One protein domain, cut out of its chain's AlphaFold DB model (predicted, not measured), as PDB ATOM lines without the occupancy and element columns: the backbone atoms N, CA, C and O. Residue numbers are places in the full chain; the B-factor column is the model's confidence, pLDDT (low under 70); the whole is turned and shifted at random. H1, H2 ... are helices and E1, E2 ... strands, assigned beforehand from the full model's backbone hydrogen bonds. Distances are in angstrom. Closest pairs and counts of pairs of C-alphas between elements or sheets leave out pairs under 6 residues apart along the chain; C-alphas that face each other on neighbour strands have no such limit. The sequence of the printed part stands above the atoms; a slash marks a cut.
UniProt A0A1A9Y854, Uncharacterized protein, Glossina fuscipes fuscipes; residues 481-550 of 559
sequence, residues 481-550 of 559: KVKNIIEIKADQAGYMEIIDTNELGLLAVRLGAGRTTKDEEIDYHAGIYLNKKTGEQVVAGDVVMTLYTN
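AT A GLANCE: This is residues 481 to 550 of the 559 residues of an uncharacterized protein of Glossina fuscipes fuscipes (UniProt A0A1A9Y854). Little of this domain is regular structure: a small antiparallel sheet, E1 - E3 - E2, has helix H1 packed by E2 and E3, and long loops make both ends of the long axis. The 70 printed residues hold 27 in named elements, mixed, in the order E1, H1, E2, E3. The whole is only just loose, close to compact, with a radius of gyration of the C-alphas of 13.5 A, and spans 43 by 25 by 14 A.

IN THESE COORDINATES: E3, residues 543 to 549, is 17.0 A long and ends at C-alpha 549 (-37.387, 3.757, 10.443). E1, residues 484 to 489, is 16.0 A; E2, residues 527 to 529, 6.9 A. H1, residues 501 to 511, is 15.5 A and begins at C-alpha 501 (-53.576, 9.643, 18.840).

HOW THE PARTS SIT: E3 is antiparallel to E1 at 161 degrees, with N 486 and O 547 2.9 A apart, within hydrogen-bond range. E2 and E3 form a hairpin, at 160 degrees, with N 529 and O 546 2.9 A apart, within hydrogen-bond range. E1 and E2 are apart. E1, H1 and E2 make a split strand-helix-strand unit, two same-way strands with E3 between them and a helix along the chain; its crossover is right-handed. H1 is on the sheet; its closest C-alphas to E2 are Ala 508 and Gly 527, 5.2 A. In H1 every O i to N i+4 pair is within hydrogen-bond range.

THE WHOLE: The farthest C-alphas, of Ala 493 and Asp 519, are 43.1 A apart. The three links are long, the printed part has no cut, and no printed residue is under 70.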
ATOM      1  N   LYS A 481     -37.547  -4.484   6.661       83.94
ATOM      2  CA  LYS A 481     -36.156  -4.251   6.191       83.94
ATOM      3  C   LYS A 481     -35.616  -2.839   6.504       83.94
ATOM      4  O   LYS A 481     -34.932  -2.228   5.681       83.94
ATOM      5  N   VAL A 482     -35.938  -2.310   7.684       90.00
ATOM      6  CA  VAL A 482     -35.509  -0.974   8.124       90.00
ATOM      7  C   VAL A 482     -34.119  -1.005   8.759       90.00
ATOM      8  O   VAL A 482     -33.704  -2.019   9.321       90.00
ATOM      9  N   LYS A 483     -33.406   0.124   8.705       90.31
ATOM     10  CA  LYS A 483     -32.083   0.291   9.329       90.31
ATOM     11  C   LYS A 483     -32.144   0.336  10.855       90.31
ATOM     12  O   LYS A 483     -31.236  -0.178  11.499       90.31
ATOM     13  N   ASN A 484     -33.183   0.957  11.415       90.75
ATOM     14  CA  ASN A 484     -33.306   1.195  12.850       90.75
ATOM     15  C   ASN A 484     -34.631   0.640  13.384       90.75
ATOM     16  O   ASN A 484     -35.702   0.905  12.828       90.75
ATOM     17  N   ILE A 485     -34.537  -0.102  14.488       92.75
ATOM     18  CA  ILE A 485     -35.665  -0.588  15.289       92.75
ATOM     19  C   ILE A 485     -35.449  -0.066  16.705       92.75
ATOM     20  O   ILE A 485     -34.431  -0.375  17.324       92.75
ATOM     21  N   ILE A 486     -36.379   0.747  17.196       92.81
ATOM     22  CA  ILE A 486     -36.254   1.429  18.486       92.81
ATOM     23  C   ILE A 486     -37.404   0.980  19.380       92.81
ATOM     24  O   ILE A 486     -38.570   1.204  19.065       92.81
ATOM     25  N   GLU A 487     -37.072   0.342  20.496       95.00
ATOM     26  CA  GLU A 487     -38.044  -0.060  21.508       95.00
ATOM     27  C   GLU A 487     -38.234   1.060  22.528       95.00
ATOM     28  O   GLU A 487     -37.277   1.488  23.175       95.00
ATOM     29  N   ILE A 488     -39.477   1.490  22.714       94.81
ATOM     30  CA  ILE A 488     -39.859   2.382  23.806       94.81
ATOM     31  C   ILE A 488     -40.355   1.516  24.956       94.81
ATOM     32  O   ILE A 488     -41.244   0.680  24.766       94.81
ATOM     33  N   LYS A 489     -39.764   1.699  26.138       96.25
ATOM     34  CA  LYS A 489     -40.030   0.883  27.326       96.25
ATOM     35  C   LYS A 489     -40.772   1.681  28.386       96.25
ATOM     36  O   LYS A 489     -40.625   2.895  28.464       96.25
ATOM     37  N   ALA A 490     -41.575   0.998  29.192       96.56
ATOM     38  CA  ALA A 490     -42.230   1.601  30.343       96.56
ATOM     39  C   ALA A 490     -41.205   1.888  31.452       96.56
ATOM     40  O   ALA A 490     -40.487   0.983  31.873       96.56
ATOM     41  N   ASP A 491     -41.175   3.114  31.971       95.50
ATOM     42  CA  ASP A 491     -40.291   3.480  33.090       95.50
ATOM     43  C   ASP A 491     -40.808   2.968  34.444       95.50
ATOM     44  O   ASP A 491     -40.042   2.737  35.378       95.50
ATOM     45  N   GLN A 492     -42.124   2.772  34.552       96.19
ATOM     46  CA  GLN A 492     -42.805   2.339  35.769       96.19
ATOM     47  C   GLN A 492     -43.934   1.354  35.459       96.19
ATOM     48  O   GLN A 492     -44.443   1.295  34.340       96.19
ATOM     49  N   ALA A 493     -44.337   0.583  36.469       97.38
ATOM     50  CA  ALA A 493     -45.496  -0.295  36.365       97.38
ATOM     51  C   ALA A 493     -46.812   0.499  36.438       97.38
ATOM     52  O   ALA A 493     -46.902   1.501  37.146       97.38
ATOM     53  N   GLY A 494     -47.845   0.024  35.743       97.12
ATOM     54  CA  GLY A 494     -49.153   0.672  35.701       97.12
ATOM     55  C   GLY A 494     -50.039   0.139  34.577       97.12
ATOM     56  O   GLY A 494     -49.920  -1.019  34.169       97.12
ATOM     57  N   TYR A 495     -50.918   1.001  34.074       96.69
ATOM     58  CA  TYR A 495     -51.761   0.739  32.909       96.69
ATOM     59  C   TYR A 495     -51.433   1.741  31.812       96.69
ATOM     60  O   TYR A 495     -51.250   2.925  32.087       96.69
ATOM     61  N   MET A 496     -51.358   1.261  30.575       94.25
ATOM     62  CA  MET A 496     -51.081   2.116  29.428       94.25
ATOM     63  C   MET A 496     -52.246   3.054  29.141       94.25
ATOM     64  O   MET A 496     -53.403   2.636  29.125       94.25
ATOM     65  N   GLU A 497     -51.925   4.303  28.826       93.38
ATOM     66  CA  GLU A 497     -52.878   5.293  28.340       93.38
ATOM     67  C   GLU A 497     -52.255   6.066  27.177       93.38
ATOM     68  O   GLU A 497     -51.207   6.695  27.312       93.38
ATOM     69  N   ILE A 498     -52.898   5.999  26.011       91.25
ATOM     70  CA  ILE A 498     -52.554   6.841  24.866       91.25
ATOM     71  C   ILE A 498     -53.363   8.131  24.988       91.25
ATOM     72  O   ILE A 498     -54.576   8.122  24.791       91.25
ATOM     73  N   ILE A 499     -52.680   9.230  25.309       89.31
ATOM     74  CA  ILE A 499     -53.308  10.538  25.549       89.31
ATOM     75  C   ILE A 499     -53.739  11.188  24.229       89.31
ATOM     76  O   ILE A 499     -54.874  11.648  24.093       89.31
ATOM     77  N   ASP A 500     -52.846  11.203  23.236       91.44
ATOM     78  CA  ASP A 500     -53.113  11.817  21.939       91.44
ATOM     79  C   ASP A 500     -52.730  10.893  20.780       91.44
ATOM     80  O   ASP A 500     -51.566  10.581  20.529       91.44
ATOM     81  N   THR A 501     -53.748  10.463  20.039       93.25
ATOM     82  CA  THR A 501     -53.576   9.643  18.840       93.25
ATOM     83  C   THR A 501     -52.978  10.435  17.683       93.25
ATOM     84  O   THR A 501     -52.259   9.867  16.861       93.25
ATOM     85  N   ASN A 502     -53.251  11.739  17.607       91.12
ATOM     86  CA  ASN A 502     -52.712  12.603  16.565       91.12
ATOM     87  C   ASN A 502     -51.183  12.681  16.649       91.12
ATOM     88  O   ASN A 502     -50.524  12.593  15.616       91.12
ATOM     89  N   GLU A 503     -50.623  12.743  17.860       91.88
ATOM     90  CA  GLU A 503     -49.169  12.742  18.073       91.88
ATOM     91  C   GLU A 503     -48.509  11.447  17.588       91.88
ATOM     92  O   GLU A 503     -47.451  11.498  16.967       91.88
ATOM     93  N   LEU A 504     -49.158  10.288  17.746       92.81
ATOM     94  CA  LEU A 504     -48.656   9.034  17.167       92.81
ATOM     95  C   LEU A 504     -48.690   9.050  15.632       92.81
ATOM     96  O   LEU A 504     -47.773   8.544  14.984       92.81
ATOM     97  N   GLY A 505     -49.724   9.652  15.037       91.94
ATOM     98  CA  GLY A 505     -49.788   9.866  13.590       91.94
ATOM     99  C   GLY A 505     -48.670  10.787  13.091       91.94
ATOM    100  O   GLY A 505     -48.008  10.479  12.101       91.94
ATOM    101  N   LEU A 506     -48.406  11.885  13.803       90.94
ATOM    102  CA  LEU A 506     -47.304  12.802  13.502       90.94
ATOM    103  C   LEU A 506     -45.939  12.139  13.694       90.94
ATOM    104  O   LEU A 506     -45.065  12.309  12.845       90.94
ATOM    105  N   LEU A 507     -45.757  11.339  14.745       91.88
ATOM    106  CA  LEU A 507     -44.541  10.557  14.957       91.88
ATOM    107  C   LEU A 507     -44.301   9.600  13.784       91.88
ATOM    108  O   LEU A 507     -43.196   9.561  13.253       91.88
ATOM    109  N   ALA A 508     -45.332   8.900  13.299       92.56
ATOM    110  CA  ALA A 508     -45.207   8.044  12.120       92.56
ATOM    111  C   ALA A 508     -44.762   8.832  10.871       92.56
ATOM    112  O   ALA A 508     -43.892   8.368  10.132       92.56
ATOM    113  N   VAL A 509     -45.281  10.051  10.662       90.12
ATOM    114  CA  VAL A 509     -44.813  10.953   9.591       90.12
ATOM    115  C   VAL A 509     -43.340  11.317   9.788       90.12
ATOM    116  O   VAL A 509     -42.553  11.206   8.848       90.12
ATOM    117  N   ARG A 510     -42.929  11.685  11.009       89.88
ATOM    118  CA  ARG A 510     -41.529  12.024  11.316       89.88
ATOM    119  C   ARG A 510     -40.583  10.833  11.139       89.88
ATOM    120  O   ARG A 510     -39.437  11.050  10.759       89.88
ATOM    121  N   LEU A 511     -41.051   9.599  11.335       91.25
ATOM    122  CA  LEU A 511     -40.298   8.371  11.042       91.25
ATOM    123  C   LEU A 511     -40.156   8.092   9.533       91.25
ATOM    124  O   LEU A 511     -39.308   7.283   9.155       91.25
ATOM    125  N   GLY A 512     -40.946   8.759   8.685       90.25
ATOM    126  CA  GLY A 512     -40.941   8.623   7.224       90.25
ATOM    127  C   GLY A 512     -42.174   7.931   6.633       90.25
ATOM    128  O   GLY A 512     -42.257   7.796   5.416       90.25
ATOM    129  N   ALA A 513     -43.144   7.514   7.452       91.50
ATOM    130  CA  ALA A 513     -44.303   6.733   7.004       91.50
ATOM    131  C   ALA A 513     -45.404   7.567   6.315       91.50
ATOM    132  O   ALA A 513     -46.418   7.019   5.880       91.50
ATOM    133  N   GLY A 514     -45.244   8.887   6.226       87.75
ATOM    134  CA  GLY A 514     -46.232   9.795   5.649       87.75
ATOM    135  C   GLY A 514     -45.590  11.052   5.074       87.75
ATOM    136  O   GLY A 514     -44.377  11.227   5.150       87.75
ATOM    137  N   ARG A 515     -46.421  11.919   4.485       83.25
ATOM    138  CA  ARG A 515     -45.983  13.127   3.777       83.25
ATOM    139  C   ARG A 515     -46.407  14.393   4.503       83.25
ATOM    140  O   ARG A 515     -47.572  14.524   4.887       83.25
ATOM    141  N   THR A 516     -45.499  15.357   4.588       77.75
ATOM    142  CA  THR A 516     -45.805  16.739   4.989       77.75
ATOM    143  C   THR A 516     -46.218  17.593   3.793       77.75
ATOM    144  O   THR A 516     -47.097  18.447   3.907       77.75
ATOM    145  N   THR A 517     -45.638  17.322   2.622       75.75
ATOM    146  CA  THR A 517     -45.965  17.992   1.359       75.75
ATOM    147  C   THR A 517     -46.310  16.973   0.281       75.75
ATOM    148  O   THR A 517     -45.922  15.813   0.346       75.75
ATOM    149  N   LYS A 518     -47.064  17.392  -0.737       70.81
ATOM    150  CA  LYS A 518     -47.586  16.477  -1.761       70.81
ATOM    151  C   LYS A 518     -46.491  15.738  -2.548       70.81
ATOM    152  O   LYS A 518     -46.736  14.620  -2.990       70.81
ATOM    153  N   ASP A 519     -45.326  16.361  -2.701       74.31
ATOM    154  CA  ASP A 519     -44.229  15.867  -3.538       74.31
ATOM    155  C   ASP A 519     -43.179  15.069  -2.739       74.31
ATOM    156  O   ASP A 519     -42.204  14.592  -3.311       74.31
ATOM    157  N   GLU A 520     -43.364  14.913  -1.423       79.12
ATOM    158  CA  GLU A 520     -42.440  14.167  -0.562       79.12
ATOM    159  C   GLU A 520     -42.537  12.652  -0.824       79.12
ATOM    160  O   GLU A 520     -43.629  12.078  -0.906       79.12
ATOM    161  N   GLU A 521     -41.392  11.982  -0.946       85.38
ATOM    162  CA  GLU A 521     -41.341  10.519  -0.979       85.38
ATOM    163  C   GLU A 521     -41.583   9.941   0.418       85.38
ATOM    164  O   GLU A 521     -41.165  10.512   1.424       85.38
ATOM    165  N   ILE A 522     -42.251   8.788   0.482       89.94
ATOM    166  CA  ILE A 522     -42.511   8.086   1.743       89.94
ATOM    167  C   ILE A 522     -41.671   6.829   1.845       89.94
ATOM    168  O   ILE A 522     -41.486   6.098   0.872       89.94
ATOM    169  N   ASP A 523     -41.232   6.540   3.061       92.12
ATOM    170  CA  ASP A 523     -40.710   5.233   3.408       92.12
ATOM    171  C   ASP A 523     -41.884   4.322   3.774       92.12
ATOM    172  O   ASP A 523     -42.431   4.374   4.878       92.12
ATOM    173  N   TYR A 524     -42.276   3.467   2.832       92.62
ATOM    174  CA  TYR A 524     -43.362   2.510   3.035       92.62
ATOM    175  C   TYR A 524     -43.110   1.534   4.194       92.62
ATOM    176  O   TYR A 524     -44.065   0.952   4.712       92.62
ATOM    177  N   HIS A 525     -41.856   1.348   4.606       93.31
ATOM    178  CA  HIS A 525     -41.489   0.407   5.657       93.31
ATOM    179  C   HIS A 525     -41.340   1.056   7.036       93.31
ATOM    180  O   HIS A 525     -41.267   0.347   8.041       93.31
ATOM    181  N   ALA A 526     -41.323   2.388   7.101       93.25
ATOM    182  CA  ALA A 526     -41.359   3.102   8.364       93.25
ATOM    183  C   ALA A 526     -42.744   2.994   9.022       93.25
ATOM    184  O   ALA A 526     -43.777   2.864   8.354       93.25
ATOM    185  N   GLY A 527     -42.776   3.075  10.350       94.81
ATOM    186  CA  GLY A 527     -44.023   3.044  11.105       94.81
ATOM    187  C   GLY A 527     -43.846   2.734  12.584       94.81
ATOM    188  O   GLY A 527     -42.734   2.666  13.105       94.81
ATOM    189  N   ILE A 528     -44.976   2.540  13.258       95.56
ATOM    190  CA  ILE A 528     -45.065   2.264  14.693       95.56
ATOM    191  C   ILE A 528     -45.853   0.969  14.884       95.56
ATOM    192  O   ILE A 528     -46.921   0.790  14.295       95.56
ATOM    193  N   TYR A 529     -45.342   0.081  15.733       96.38
ATOM    194  CA  TYR A 529     -46.101  -1.044  16.267       96.38
ATOM    195  C   TYR A 529     -46.408  -0.808  17.744       96.38
ATOM    196  O   TYR A 529     -45.496  -0.614  18.545       96.38
ATOM    197  N   LEU A 530     -47.683  -0.855  18.120       96.62
ATOM    198  CA  LEU A 530     -48.115  -0.762  19.511       96.62
ATOM    199  C   LEU A 530     -48.047  -2.142  20.171       96.62
ATOM    200  O   LEU A 530     -48.956  -2.971  20.043       96.62
ATOM    201  N   ASN A 531     -46.962  -2.390  20.903       96.31
ATOM    202  CA  ASN A 531     -46.801  -3.594  21.718       96.31
ATOM    203  C   ASN A 531     -47.827  -3.629  22.855       96.31
ATOM    204  O   ASN A 531     -48.292  -4.708  23.221       96.31
ATOM    205  N   LYS A 532     -48.225  -2.452  23.357       95.62
ATOM    206  CA  LYS A 532     -49.283  -2.293  24.350       95.62
ATOM    207  C   LYS A 532     -50.328  -1.266  23.908       95.62
ATOM    208  O   LYS A 532     -49.981  -0.237  23.332       95.62
ATOM    209  N   LYS A 533     -51.607  -1.537  24.173       94.00
ATOM    210  CA  LYS A 533     -52.737  -0.618  23.937       94.00
ATOM    211  C   LYS A 533     -53.232   0.011  25.236       94.00
ATOM    212  O   LYS A 533     -52.936  -0.477  26.324       94.00
ATOM    213  N   THR A 534     -54.013   1.085  25.116       93.19
ATOM    214  CA  THR A 534     -54.690   1.712  26.256       93.19
ATOM    215  C   THR A 534     -55.470   0.673  27.066       93.19
ATOM    216  O   THR A 534     -56.218  -0.125  26.505       93.19
ATOM    217  N   GLY A 535     -55.291   0.688  28.387       94.38
ATOM    218  CA  GLY A 535     -55.910  -0.244  29.328       94.38
ATOM    219  C   GLY A 535     -55.132  -1.543  29.561       94.38
ATOM    220  O   GLY A 535     -55.458  -2.270  30.497       94.38
ATOM    221  N   GLU A 536     -54.091  -1.843  28.778       96.00
ATOM    222  CA  GLU A 536     -53.237  -3.006  29.037       96.00
ATOM    223  C   GLU A 536     -52.249  -2.723  30.179       96.00
ATOM    224  O   GLU A 536     -51.679  -1.634  30.286       96.00
ATOM    225  N   GLN A 537     -52.034  -3.722  31.036       97.31
ATOM    226  CA  GLN A 537     -51.081  -3.634  32.140       97.31
ATOM    227  C   GLN A 537     -49.634  -3.698  31.625       97.31
ATOM    228  O   GLN A 537     -49.309  -4.475  30.713       97.31
ATOM    229  N   VAL A 538     -48.767  -2.902  32.250       97.31
ATOM    230  CA  VAL A 538     -47.324  -2.856  31.991       97.31
ATOM    231  C   VAL A 538     -46.528  -2.879  33.289       97.31
ATOM    232  O   VAL A 538     -46.975  -2.364  34.317       97.31
ATOM    233  N   VAL A 539     -45.336  -3.467  33.237       97.31
ATOM    234  CA  VAL A 539     -44.308  -3.348  34.281       97.31
ATOM    235  C   VAL A 539     -43.117  -2.541  33.771       97.31
ATOM    236  O   VAL A 539     -42.926  -2.403  32.564       97.31
ATOM    237  N   ALA A 540     -42.304  -2.005  34.685       96.94
ATOM    238  CA  ALA A 540     -41.085  -1.295  34.307       96.94
ATOM    239  C   ALA A 540     -40.185  -2.193  33.434       96.94
ATOM    240  O   ALA A 540     -39.891  -3.332  33.800       96.94
ATOM    241  N   GLY A 541     -39.762  -1.677  32.282       96.31
ATOM    242  CA  GLY A 541     -38.979  -2.390  31.274       96.31
ATOM    243  C   GLY A 541     -39.790  -3.067  30.162       96.31
ATOM    244  O   GLY A 541     -39.183  -3.438  29.155       96.31
ATOM    245  N   ASP A 542     -41.119  -3.191  30.285       97.62
ATOM    246  CA  ASP A 542     -41.970  -3.704  29.200       97.62
ATOM    247  C   ASP A 542     -41.857  -2.809  27.963       97.62
ATOM    248  O   ASP A 542     -41.937  -1.586  28.068       97.62
ATOM    249  N   VAL A 543     -41.738  -3.405  26.774       97.38
ATOM    250  CA  VAL A 543     -41.813  -2.658  25.511       97.38
ATOM    251  C   VAL A 543     -43.265  -2.254  25.262       97.38
ATOM    252  O   VAL A 543     -44.139  -3.114  25.139       97.38
ATOM    253  N   VAL A 544     -43.523  -0.950  25.170       96.31
ATOM    254  CA  VAL A 544     -44.870  -0.387  24.980       96.31
ATOM    255  C   VAL A 544     -45.160  -0.053  23.520       96.31
ATOM    256  O   VAL A 544     -46.274  -0.270  23.043       96.31
ATOM    257  N   MET A 545     -44.145   0.387  22.778       95.31
ATOM    258  CA  MET A 545     -44.209   0.562  21.329       95.31
ATOM    259  C   MET A 545     -42.838   0.355  20.695       95.31
ATOM    260  O   MET A 545     -41.808   0.604  21.318       95.31
ATOM    261  N   THR A 546     -42.838  -0.076  19.440       95.81
ATOM    262  CA  THR A 546     -41.634  -0.271  18.631       95.81
ATOM    263  C   THR A 546     -41.696   0.638  17.411       95.81
ATOM    264  O   THR A 546     -42.675   0.602  16.660       95.81
ATOM    265  N   LEU A 547     -40.658   1.445  17.205       94.94
ATOM    266  CA  LEU A 547     -40.525   2.356  16.072       94.94
ATOM    267  C   LEU A 547     -39.636   1.716  15.003       94.94
ATOM    268  O   LEU A 547     -38.547   1.229  15.307       94.94
ATOM    269  N   TYR A 548     -40.084   1.759  13.753       94.50
ATOM    270  CA  TYR A 548     -39.361   1.259  12.586       94.50
ATOM    271  C   TYR A 548     -39.045   2.434  11.665       94.50
ATOM    272  O   TYR A 548     -39.954   3.175  11.283       94.50
ATOM    273  N   THR A 549     -37.773   2.633  11.310       92.75
ATOM    274  CA  THR A 549     -37.387   3.757  10.443       92.75
ATOM    275  C   THR A 549     -36.042   3.559   9.745       92.75
ATOM    276  O   THR A 549     -35.129   2.911  10.260       92.75
ATOM    277  N   ASN A 550     -35.910   4.161   8.560       90.94
ATOM    278  CA  ASN A 550     -34.642   4.314   7.849       90.94
ATOM    279  C   ASN A 550     -33.960   5.676   8.073       90.94
ATOM    280  O   ASN A 550     -32.873   5.892   7.527       90.94
TER     281      ASN A 550